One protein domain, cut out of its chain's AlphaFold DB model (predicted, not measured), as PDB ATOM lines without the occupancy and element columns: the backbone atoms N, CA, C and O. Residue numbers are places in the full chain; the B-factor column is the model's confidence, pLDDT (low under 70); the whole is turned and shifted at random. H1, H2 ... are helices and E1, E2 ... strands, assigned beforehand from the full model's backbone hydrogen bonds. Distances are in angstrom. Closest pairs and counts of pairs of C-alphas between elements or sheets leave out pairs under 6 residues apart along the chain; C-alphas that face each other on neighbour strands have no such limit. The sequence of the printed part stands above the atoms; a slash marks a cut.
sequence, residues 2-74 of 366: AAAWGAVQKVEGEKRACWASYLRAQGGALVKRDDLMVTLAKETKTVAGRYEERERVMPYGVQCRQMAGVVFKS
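AT A GLANCE: This is residues 2 to 74 of the 366 residues of an uncharacterized protein of Ricinus communis (UniProt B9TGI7). A long two-strand hairpin, E1 and E2, reaches out along the longest axis, with short E3 beside E2; a small helical hairpin, H1 and H2, sits off the sheet at the other end. The 73 printed residues hold two named helices, then three strands, mixed in class; the sheet E1 E2 E3 is a meander, each strand the antiparallel neighbour of the one before. It is loose, radius of gyration of the C-alphas 16.2 A, spanning 51 by 27 by 23 A.

IN THESE COORDINATES: Find C-alpha 2 at (237.794, 236.420, 287.232); H1 runs to residue 8, 10.2 A. H2 is residues 19 to 25, 9.8 A. E1, residues 38 to 48, spans 30.0 A; E2, residues 53 to 64, spans 31.2 A and bends by 51 degrees at residue 61. E3, residues 71 to 73, 5.9 A, ends at (225.037, 243.711, 298.001).

HOW THE PARTS SIT: H1 and H2 touch, closest at C-alphas 4 and 22, 4.9 A, opposite ways at a shallow tilt of 12 degrees; every O i to N i+4 pair is within hydrogen-bond range. Neither is on the sheet. Look for N 43 and O 58, 2.9 A, between E1 and E2, and N 62 and O 72, 2.9 A, between E2 and E3.

THE WHOLE: The farthest C-alphas, Glu 14 and Tyr 51, are 51.9 A apart. The printed part has no cut; H2 to E1 is a long link. Residues 12 to 13, 50 to 52 and 67 to 69 have pLDDT under 70.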
ATOM      1  N   ALA A   2     238.095 236.201 288.659       71.75
ATOM      2  CA  ALA A   2     237.794 236.420 287.232       71.75
ATOM      3  C   ALA A   2     237.511 235.130 286.432       71.75
ATOM      4  O   ALA A   2     236.568 235.085 285.649       71.75
ATOM      5  N   ALA A   3     238.254 234.049 286.698       76.38
ATOM      6  CA  ALA A   3     238.033 232.748 286.061       76.38
ATOM      7  C   ALA A   3     236.675 232.110 286.419       76.38
ATOM      8  O   ALA A   3     236.033 231.512 285.559       76.38
ATOM      9  N   ALA A   4     236.218 232.258 287.669       74.62
ATOM     10  CA  ALA A   4     234.905 231.773 288.092       74.62
ATOM     11  C   ALA A   4     233.790 232.615 287.458       74.62
ATOM     12  O   ALA A   4     232.830 232.061 286.939       74.62
ATOM     13  N   TRP A   5     233.947 233.940 287.429       74.94
ATOM     14  CA  TRP A   5     232.997 234.845 286.779       74.94
ATOM     15  C   TRP A   5     232.883 234.563 285.270       74.94
ATOM     16  O   TRP A   5     231.793 234.279 284.777       74.94
ATOM     17  N   GLY A   6     234.006 234.492 284.551       77.50
ATOM     18  CA  GLY A   6     234.044 234.181 283.116       77.50
ATOM     19  C   GLY A   6     233.668 232.737 282.751       77.50
ATOM     20  O   GLY A   6     233.532 232.412 281.570       77.50
ATOM     21  N   ALA A   7     233.519 231.837 283.729       78.19
ATOM     22  CA  ALA A   7     232.950 230.506 283.511       78.19
ATOM     23  C   ALA A   7     231.413 230.518 283.501       78.19
ATOM     24  O   ALA A   7     230.812 229.637 282.887       78.19
ATOM     25  N   VAL A   8     230.790 231.492 284.169       79.38
ATOM     26  CA  VAL A   8     229.327 231.607 284.302       79.38
ATOM     27  C   VAL A   8     228.747 232.590 283.282       79.38
ATOM     28  O   VAL A   8     227.572 232.485 282.939       79.38
ATOM     29  N   GLN A   9     229.562 233.506 282.752       76.75
ATOM     30  CA  GLN A   9     229.131 234.402 281.683       76.75
ATOM     31  C   GLN A   9     228.862 233.640 280.384       76.75
ATOM     32  O   GLN A   9     229.671 232.824 279.932       76.75
ATOM     33  N   LYS A  10     227.711 233.937 279.777       74.25
ATOM     34  CA  LYS A  10     227.401 233.542 278.405       74.25
ATOM     35  C   LYS A  10     227.892 234.662 277.497       74.25
ATOM     36  O   LYS A  10     227.332 235.753 277.523       74.25
ATOM     37  N   VAL A  11     228.912 234.377 276.699       75.06
ATOM     38  CA  VAL A  11     229.312 235.253 275.593       75.06
ATOM     39  C   VAL A  11     228.597 234.722 274.358       75.06
ATOM     40  O   VAL A  11     228.766 233.550 274.003       75.06
ATOM     41  N   GLU A  12     227.716 235.530 273.767       56.56
ATOM     42  CA  GLU A  12     226.965 235.124 272.577       56.56
ATOM     43  C   GLU A  12     227.928 234.750 271.442       56.56
ATOM     44  O   GLU A  12     228.878 235.467 271.157       56.56
ATOM     45  N   GLY A  13     227.714 233.578 270.839       62.00
ATOM     46  CA  GLY A  13     228.523 233.063 269.727       62.00
ATOM     47  C   GLY A  13     229.752 232.233 270.114       62.00
ATOM     48  O   GLY A  13     230.076 231.300 269.389       62.00
ATOM     49  N   GLU A  14     230.388 232.481 271.262       71.75
ATOM     50  CA  GLU A  14     231.730 231.928 271.530       71.75
ATOM     51  C   GLU A  14     231.780 230.935 272.699       71.75
ATOM     52  O   GLU A  14     232.402 229.875 272.608       71.75
ATOM     53  N   LYS A  15     231.092 231.230 273.810       71.19
ATOM     54  CA  LYS A  15     231.220 230.419 275.026       71.19
ATOM     55  C   LYS A  15     229.913 230.307 275.793       71.19
ATOM     56  O   LYS A  15     229.327 231.287 276.253       71.19
ATOM     57  N   ARG A  16     229.486 229.060 275.994       73.69
ATOM     58  CA  ARG A  16     228.408 228.716 276.928       73.69
ATOM     59  C   ARG A  16     228.940 228.703 278.356       73.69
ATOM     60  O   ARG A  16     230.075 228.286 278.593       73.69
ATOM     61  N   ALA A  17     228.086 229.086 279.302       81.12
ATOM     62  CA  ALA A  17     228.373 228.933 280.721       81.12
ATOM     63  C   ALA A  17     228.718 227.462 281.028       81.12
ATOM     64  O   ALA A  17     227.973 226.550 280.665       81.12
ATOM     65  N   CYS A  18     229.866 227.227 281.666       81.19
ATOM     66  CA  CYS A  18     230.384 225.893 281.950       81.19
ATOM     67  C   CYS A  18     230.501 225.676 283.459       81.19
ATOM     68  O   CYS A  18     231.393 226.211 284.124       81.19
ATOM     69  N   TRP A  19     229.622 224.825 283.988       81.44
ATOM     70  CA  TRP A  19     229.589 224.484 285.410       81.44
ATOM     71  C   TRP A  19     230.884 223.821 285.902       81.44
ATOM     72  O   TRP A  19     231.366 224.132 286.989       81.44
ATOM     73  N   ALA A  20     231.495 222.954 285.090       83.19
ATOM     74  CA  ALA A  20     232.737 222.275 285.453       83.19
ATOM     75  C   ALA A  20     233.900 223.264 285.639       83.19
ATOM     76  O   ALA A  20     234.642 223.176 286.617       83.19
ATOM     77  N   SER A  21     234.033 224.241 284.738       82.00
ATOM     78  CA  SER A  21     235.047 225.295 284.853       82.00
ATOM     79  C   SER A  21     234.804 226.192 286.064       82.00
ATOM     80  O   SER A  21     235.760 226.558 286.744       82.00
ATOM     81  N   TYR A  22     233.540 226.492 286.377       85.31
ATOM     82  CA  TYR A  22     233.182 227.230 287.586       85.31
ATOM     83  C   TYR A  22     233.585 226.469 288.855       85.31
ATOM     84  O   TYR A  22     234.279 227.028 289.699       85.31
ATOM     85  N   LEU A  23     233.229 225.184 288.973       84.88
ATOM     86  CA  LEU A  23     233.585 224.371 290.140       84.88
ATOM     87  C   LEU A  23     235.099 224.257 290.336       84.88
ATOM     88  O   LEU A  23     235.577 224.381 291.460       84.88
ATOM     89  N   ARG A  24     235.867 224.076 289.256       85.12
ATOM     90  CA  ARG A  24     237.338 224.076 289.329       85.12
ATOM     91  C   ARG A  24     237.873 225.421 289.817       85.12
ATOM     92  O   ARG A  24     238.730 225.448 290.691       85.12
ATOM     93  N   ALA A  25     237.322 226.528 289.320       82.94
ATOM     94  CA  ALA A  25     237.708 227.871 289.750       82.94
ATOM     95  C   ALA A  25     237.320 228.190 291.209       82.94
ATOM     96  O   ALA A  25     237.904 229.092 291.806       82.94
ATOM     97  N   GLN A  26     236.362 227.460 291.789       80.81
ATOM     98  CA  GLN A  26     235.977 227.556 293.203       80.81
ATOM     99  C   GLN A  26     236.849 226.705 294.143       80.81
ATOM    100  O   GLN A  26     236.667 226.780 295.356       80.81
ATOM    101  N   GLY A  27     237.792 225.921 293.603       81.31
ATOM    102  CA  GLY A  27     238.675 225.027 294.361       81.31
ATOM    103  C   GLY A  27     238.378 223.532 294.176       81.31
ATOM    104  O   GLY A  27     239.090 222.700 294.727       81.31
ATOM    105  N   GLY A  28     237.376 223.173 293.366       82.62
ATOM    106  CA  GLY A  28     237.033 221.789 293.031       82.62
ATOM    107  C   GLY A  28     235.800 221.250 293.763       82.62
ATOM    108  O   GLY A  28     235.244 221.881 294.656       82.62
ATOM    109  N   ALA A  29     235.350 220.056 293.364       78.25
ATOM    110  CA  ALA A  29     234.105 219.454 293.857       78.25
ATOM    111  C   ALA A  29     234.167 218.977 295.322       78.25
ATOM    112  O   ALA A  29     233.124 218.782 295.940       78.25
ATOM    113  N   LEU A  30     235.372 218.789 295.869       83.44
ATOM    114  CA  LEU A  30     235.591 218.310 297.240       83.44
ATOM    115  C   LEU A  30     235.657 219.444 298.274       83.44
ATOM    116  O   LEU A  30     235.728 219.178 299.473       83.44
ATOM    117  N   VAL A  31     235.636 220.704 297.834       82.38
ATOM    118  CA  VAL A  31     235.670 221.858 298.736       82.38
ATOM    119  C   VAL A  31     234.319 221.989 299.430       82.38
ATOM    120  O   VAL A  31     233.264 222.000 298.788       82.38
ATOM    121  N   LYS A  32     234.342 222.084 300.764       79.56
ATOM    122  CA  LYS A  32     233.133 222.313 301.563       79.56
ATOM    123  C   LYS A  32     232.478 223.623 301.131       79.56
ATOM    124  O   LYS A  32     233.157 224.572 300.757       79.56
ATOM    125  N   ARG A  33     231.147 223.709 301.225       76.38
ATOM    126  CA  ARG A  33     230.400 224.911 300.804       76.38
ATOM    127  C   ARG A  33     230.855 226.190 301.510       76.38
ATOM    128  O   ARG A  33     230.850 227.245 300.883       76.38
ATOM    129  N   ASP A  34     231.268 226.077 302.766       77.62
ATOM    130  CA  ASP A  34     231.770 227.208 303.554       77.62
ATOM    131  C   ASP A  34     233.192 227.619 303.139       77.62
ATOM    132  O   ASP A  34     233.605 228.756 303.355       77.62
ATOM    133  N   ASP A  35     233.916 226.715 302.473       79.81
ATOM    134  CA  ASP A  35     235.283 226.926 302.007       79.81
ATOM    135  C   ASP A  35     235.388 227.397 300.550       79.81
ATOM    136  O   ASP A  35     236.490 227.637 300.054       79.81
ATOM    137  N   LEU A  36     234.255 227.591 299.872       80.00
ATOM    138  CA  LEU A  36     234.229 228.097 298.501       80.00
ATOM    139  C   LEU A  36     234.782 229.529 298.421       80.00
ATOM    140  O   LEU A  36     234.599 230.356 299.319       80.00
ATOM    141  N   MET A  37     235.431 229.851 297.299       76.94
ATOM    142  CA  MET A  37     235.994 231.189 297.064       76.94
ATOM    143  C   MET A  37     234.922 232.280 296.984       76.94
ATOM    144  O   MET A  37     235.191 233.438 297.318       76.94
ATOM    145  N   VAL A  38     233.716 231.925 296.542       81.38
ATOM    146  CA  VAL A  38     232.543 232.799 296.494       81.38
ATOM    147  C   VAL A  38     231.444 232.180 297.350       81.38
ATOM    148  O   VAL A  38     231.004 231.063 297.083       81.38
ATOM    149  N   THR A  39     230.982 232.909 298.362       82.25
ATOM    150  CA  THR A  39     229.928 232.461 299.284       82.25
ATOM    151  C   THR A  39     228.809 233.495 299.381       82.25
ATOM    152  O   THR A  39     228.973 234.663 299.029       82.25
ATOM    153  N   LEU A  40     227.623 233.061 299.815       84.62
ATOM    154  CA  LEU A  40     226.495 233.967 300.028       84.62
ATOM    155  C   LEU A  40     226.680 234.717 301.345       84.62
ATOM    156  O   LEU A  40     226.827 234.091 302.393       84.62
ATOM    157  N   ALA A  41     226.596 236.042 301.288       83.44
ATOM    158  CA  ALA A  41     226.528 236.869 302.479       83.44
ATOM    159  C   ALA A  41     225.101 236.810 303.037       83.44
ATOM    160  O   ALA A  41     224.124 237.074 302.323       83.44
ATOM    161  N   LYS A  42     224.985 236.415 304.305       85.25
ATOM    162  CA  LYS A  42     223.715 236.170 304.992       85.25
ATOM    163  C   LYS A  42     223.552 237.148 306.148       85.25
ATOM    164  O   LYS A  42     224.512 237.422 306.858       85.25
ATOM    165  N   GLU A  43     222.344 237.659 306.319       83.88
ATOM    166  CA  GLU A  43     221.961 238.571 307.396       83.88
ATOM    167  C   GLU A  43     220.717 237.995 308.071       83.88
ATOM    168  O   GLU A  43     219.777 237.569 307.393       83.88
ATOM    169  N   THR A  44     220.717 237.947 309.401       83.94
ATOM    170  CA  THR A  44     219.526 237.573 310.163       83.94
ATOM    171  C   THR A  44     218.584 238.765 310.169       83.94
ATOM    172  O   THR A  44     218.936 239.833 310.658       83.94
ATOM    173  N   LYS A  45     217.396 238.595 309.589       81.69
ATOM    174  CA  LYS A  45     216.345 239.613 309.598       81.69
ATOM    175  C   LYS A  45     215.132 239.091 310.334       81.69
ATOM    176  O   LYS A  45     214.689 237.970 310.080       81.69
ATOM    177  N   THR A  46     214.578 239.923 311.202       82.25
ATOM    178  CA  THR A  46     213.246 239.724 311.759       82.25
ATOM    179  C   THR A  46     212.232 239.977 310.650       82.25
ATOM    180  O   THR A  46     212.139 241.064 310.081       82.25
ATOM    181  N   VAL A  47     211.521 238.925 310.257       77.62
ATOM    182  CA  VAL A  47     210.446 239.012 309.273       77.62
ATOM    183  C   VAL A  47     209.138 238.855 310.028       77.62
ATOM    184  O   VAL A  47     208.864 237.787 310.579       77.62
ATOM    185  N   ALA A  48     208.333 239.917 310.038       74.12
ATOM    186  CA  ALA A  48     206.981 239.876 310.571       74.12
ATOM    187  C   ALA A  48     206.139 238.901 309.734       74.12
ATOM    188  O   ALA A  48     205.863 239.136 308.555       74.12
ATOM    189  N   GLY A  49     205.801 237.756 310.323       72.88
ATOM    190  CA  GLY A  49     204.856 236.809 309.753       72.88
ATOM    191  C   GLY A  49     203.419 237.178 310.115       72.88
ATOM    192  O   GLY A  49     203.164 238.053 310.934       72.88
ATOM    193  N   ARG A  50     202.453 236.458 309.533       65.00
ATOM    194  CA  ARG A  50     201.015 236.657 309.798       65.00
ATOM    195  C   ARG A  50     200.610 236.383 311.255       65.00
ATOM    196  O   ARG A  50     199.573 236.864 311.687       65.00
ATOM    197  N   TYR A  51     201.399 235.582 311.967       68.56
ATOM    198  CA  TYR A  51     201.075 235.100 313.311       68.56
ATOM    199  C   TYR A  51     202.159 235.413 314.348       68.56
ATOM    200  O   TYR A  51     201.848 235.478 315.528       68.56
ATOM    201  N   GLU A  52     203.409 235.611 313.925       66.25
ATOM    202  CA  GLU A  52     204.532 235.914 314.817       66.25
ATOM    203  C   GLU A  52     205.718 236.472 314.019       66.25
ATOM    204  O   GLU A  52     205.872 236.201 312.820       66.25
ATOM    205  N   GLU A  53     206.570 237.242 314.690       77.69
ATOM    206  CA  GLU A  53     207.857 237.669 314.154       77.69
ATOM    207  C   GLU A  53     208.825 236.484 314.180       77.69
ATOM    208  O   GLU A  53     209.073 235.888 315.225       77.69
ATOM    209  N   ARG A  54     209.359 236.110 313.014       73.25
ATOM    210  CA  ARG A  54     210.362 235.044 312.914       73.25
ATOM    211  C   ARG A  54     211.684 235.621 312.456       73.25
ATOM    212  O   ARG A  54     211.759 236.274 311.414       73.25
ATOM    213  N   GLU A  55     212.745 235.303 313.182       81.88
ATOM    214  CA  GLU A  55     214.104 235.520 312.703       81.88
ATOM    215  C   GLU A  55     214.392 234.565 311.542       81.88
ATOM    216  O   GLU A  55     214.267 233.342 311.650       81.88
ATOM    217  N   ARG A  56     214.745 235.127 310.386       80.50
ATOM    218  CA  ARG A  56     215.139 234.365 309.202       80.50
ATOM    219  C   ARG A  56     216.495 234.822 308.705       80.50
ATOM    220  O   ARG A  56     216.743 236.009 308.507       80.50
ATOM    221  N   VAL A  57     217.349 233.847 308.417       84.12
ATOM    222  CA  VAL A  57     218.632 234.073 307.756       84.12
ATOM    223  C   VAL A  57     218.377 234.302 306.269       84.12
ATOM    224  O   VAL A  57     218.029 233.376 305.535       84.12
ATOM    225  N   MET A  58     218.538 235.544 305.820       79.81
ATOM    226  CA  MET A  58     218.291 235.949 304.442       79.81
ATOM    227  C   MET A  58     219.612 236.253 303.730       79.81
ATOM    228  O   MET A  58     220.435 237.008 304.251       79.81
ATOM    229  N   PRO A  59     219.841 235.715 302.518       84.31
ATOM    230  CA  PRO A  59     220.973 236.148 301.716       84.31
ATOM    231  C   PRO A  59     220.729 237.592 301.271       84.31
ATOM    232  O   PRO A  59     219.667 237.880 300.716       84.31
ATOM    233  N   TYR A  60     221.693 238.484 301.471       82.44
ATOM    234  CA  TYR A  60     221.603 239.886 301.038       82.44
ATOM    235  C   TYR A  60     222.639 240.242 299.969       82.44
ATOM    236  O   TYR A  60     222.515 241.273 299.305       82.44
ATOM    237  N   GLY A  61     223.631 239.380 299.757       85.44
ATOM    238  CA  GLY A  61     224.695 239.615 298.798       85.44
ATOM    239  C   GLY A  61     225.594 238.407 298.597       85.44
ATOM    240  O   GLY A  61     225.284 237.286 299.008       85.44
ATOM    241  N   VAL A  62     226.725 238.663 297.957       84.06
ATOM    242  CA  VAL A  62     227.778 237.687 297.693       84.06
ATOM    243  C   VAL A  62     229.074 238.224 298.285       84.06
ATOM    244  O   VAL A  62     229.383 239.403 298.136       84.06
ATOM    245  N   GLN A  63     229.832 237.368 298.958       82.56
ATOM    246  CA  GLN A  63     231.158 237.690 299.474       82.56
ATOM    247  C   GLN A  63     232.208 236.833 298.771       82.56
ATOM    248  O   GLN A  63     231.952 235.685 298.390       82.56
ATOM    249  N   CYS A  64     233.404 237.386 298.606       78.88
ATOM    250  CA  CYS A  64     234.547 236.641 298.101       78.88
ATOM    251  C   CYS A  64     235.586 236.491 299.201       78.88
ATOM    252  O   CYS A  64     236.001 237.478 299.798       78.88
ATOM    253  N   ARG A  65     236.050 235.262 299.432       74.75
ATOM    254  CA  ARG A  65     237.019 234.960 300.495       74.75
ATOM    255  C   ARG A  65     238.366 235.670 300.297       74.75
ATOM    256  O   ARG A  65     239.028 235.982 301.276       74.75
ATOM    257  N   GLN A  66     238.747 235.959 299.047       73.19
ATOM    258  CA  GLN A  66     239.957 236.730 298.718       73.19
ATOM    259  C   GLN A  66     239.825 238.226 299.052       73.19
ATOM    260  O   GLN A  66     240.831 238.891 299.266       73.19
ATOM    261  N   MET A  67     238.598 238.750 299.110       69.50
ATOM    262  CA  MET A  67     238.299 240.137 299.475       69.50
ATOM    263  C   MET A  67     237.605 240.152 300.836       69.50
ATOM    264  O   MET A  67     236.421 240.477 300.950       69.50
ATOM    265  N   ALA A  68     238.336 239.728 301.868       67.44
ATOM    266  CA  ALA A  68     237.816 239.661 303.226       67.44
ATOM    267  C   ALA A  68     237.248 241.028 303.654       67.44
ATOM    268  O   ALA A  68     237.922 242.050 303.553       67.44
ATOM    269  N   GLY A  69     235.987 241.042 304.094       69.56
ATOM    270  CA  GLY A  69     235.280 242.255 304.522       69.56
ATOM    271  C   GLY A  69     234.504 242.995 303.425       69.56
ATOM    272  O   GLY A  69     233.710 243.873 303.754       69.56
ATOM    273  N   VAL A  70     234.653 242.633 302.144       76.50
ATOM    274  CA  VAL A  70     233.885 243.247 301.047       76.50
ATOM    275  C   VAL A  70     232.699 242.364 300.674       76.50
ATOM    276  O   VAL A  70     232.857 241.220 300.238       76.50
ATOM    277  N   VAL A  71     231.493 242.918 300.811       80.00
ATOM    278  CA  VAL A  71     230.250 242.254 300.415       80.00
ATOM    279  C   VAL A  71     229.611 242.988 299.247       80.00
ATOM    280  O   VAL A  71     229.278 244.169 299.332       80.00
ATOM    281  N   PHE A  72     229.369 242.256 298.166       81.81
ATOM    282  CA  PHE A  72     228.612 242.742 297.022       81.81
ATOM    283  C   PHE A  72     227.123 242.586 297.321       81.81
ATOM    284  O   PHE A  72     226.569 241.483 297.269       81.81
ATOM    285  N   LYS A  73     226.468 243.693 297.685       80.38
ATOM    286  CA  LYS A  73     225.037 243.711 298.001       80.38
ATOM    287  C   LYS A  73     224.221 243.414 296.743       80.38
ATOM    288  O   LYS A  73     224.367 244.082 295.724       80.38
ATOM    289  N   SER A  74     223.334 242.424 296.823       78.50
ATOM    290  CA  SER A  74     222.396 242.140 295.737       78.50
ATOM    291  C   SER A  74     221.283 243.189 295.732       78.50
ATOM    292  O   SER A  74     220.589 243.358 296.737       78.50
TER     293      SER A  74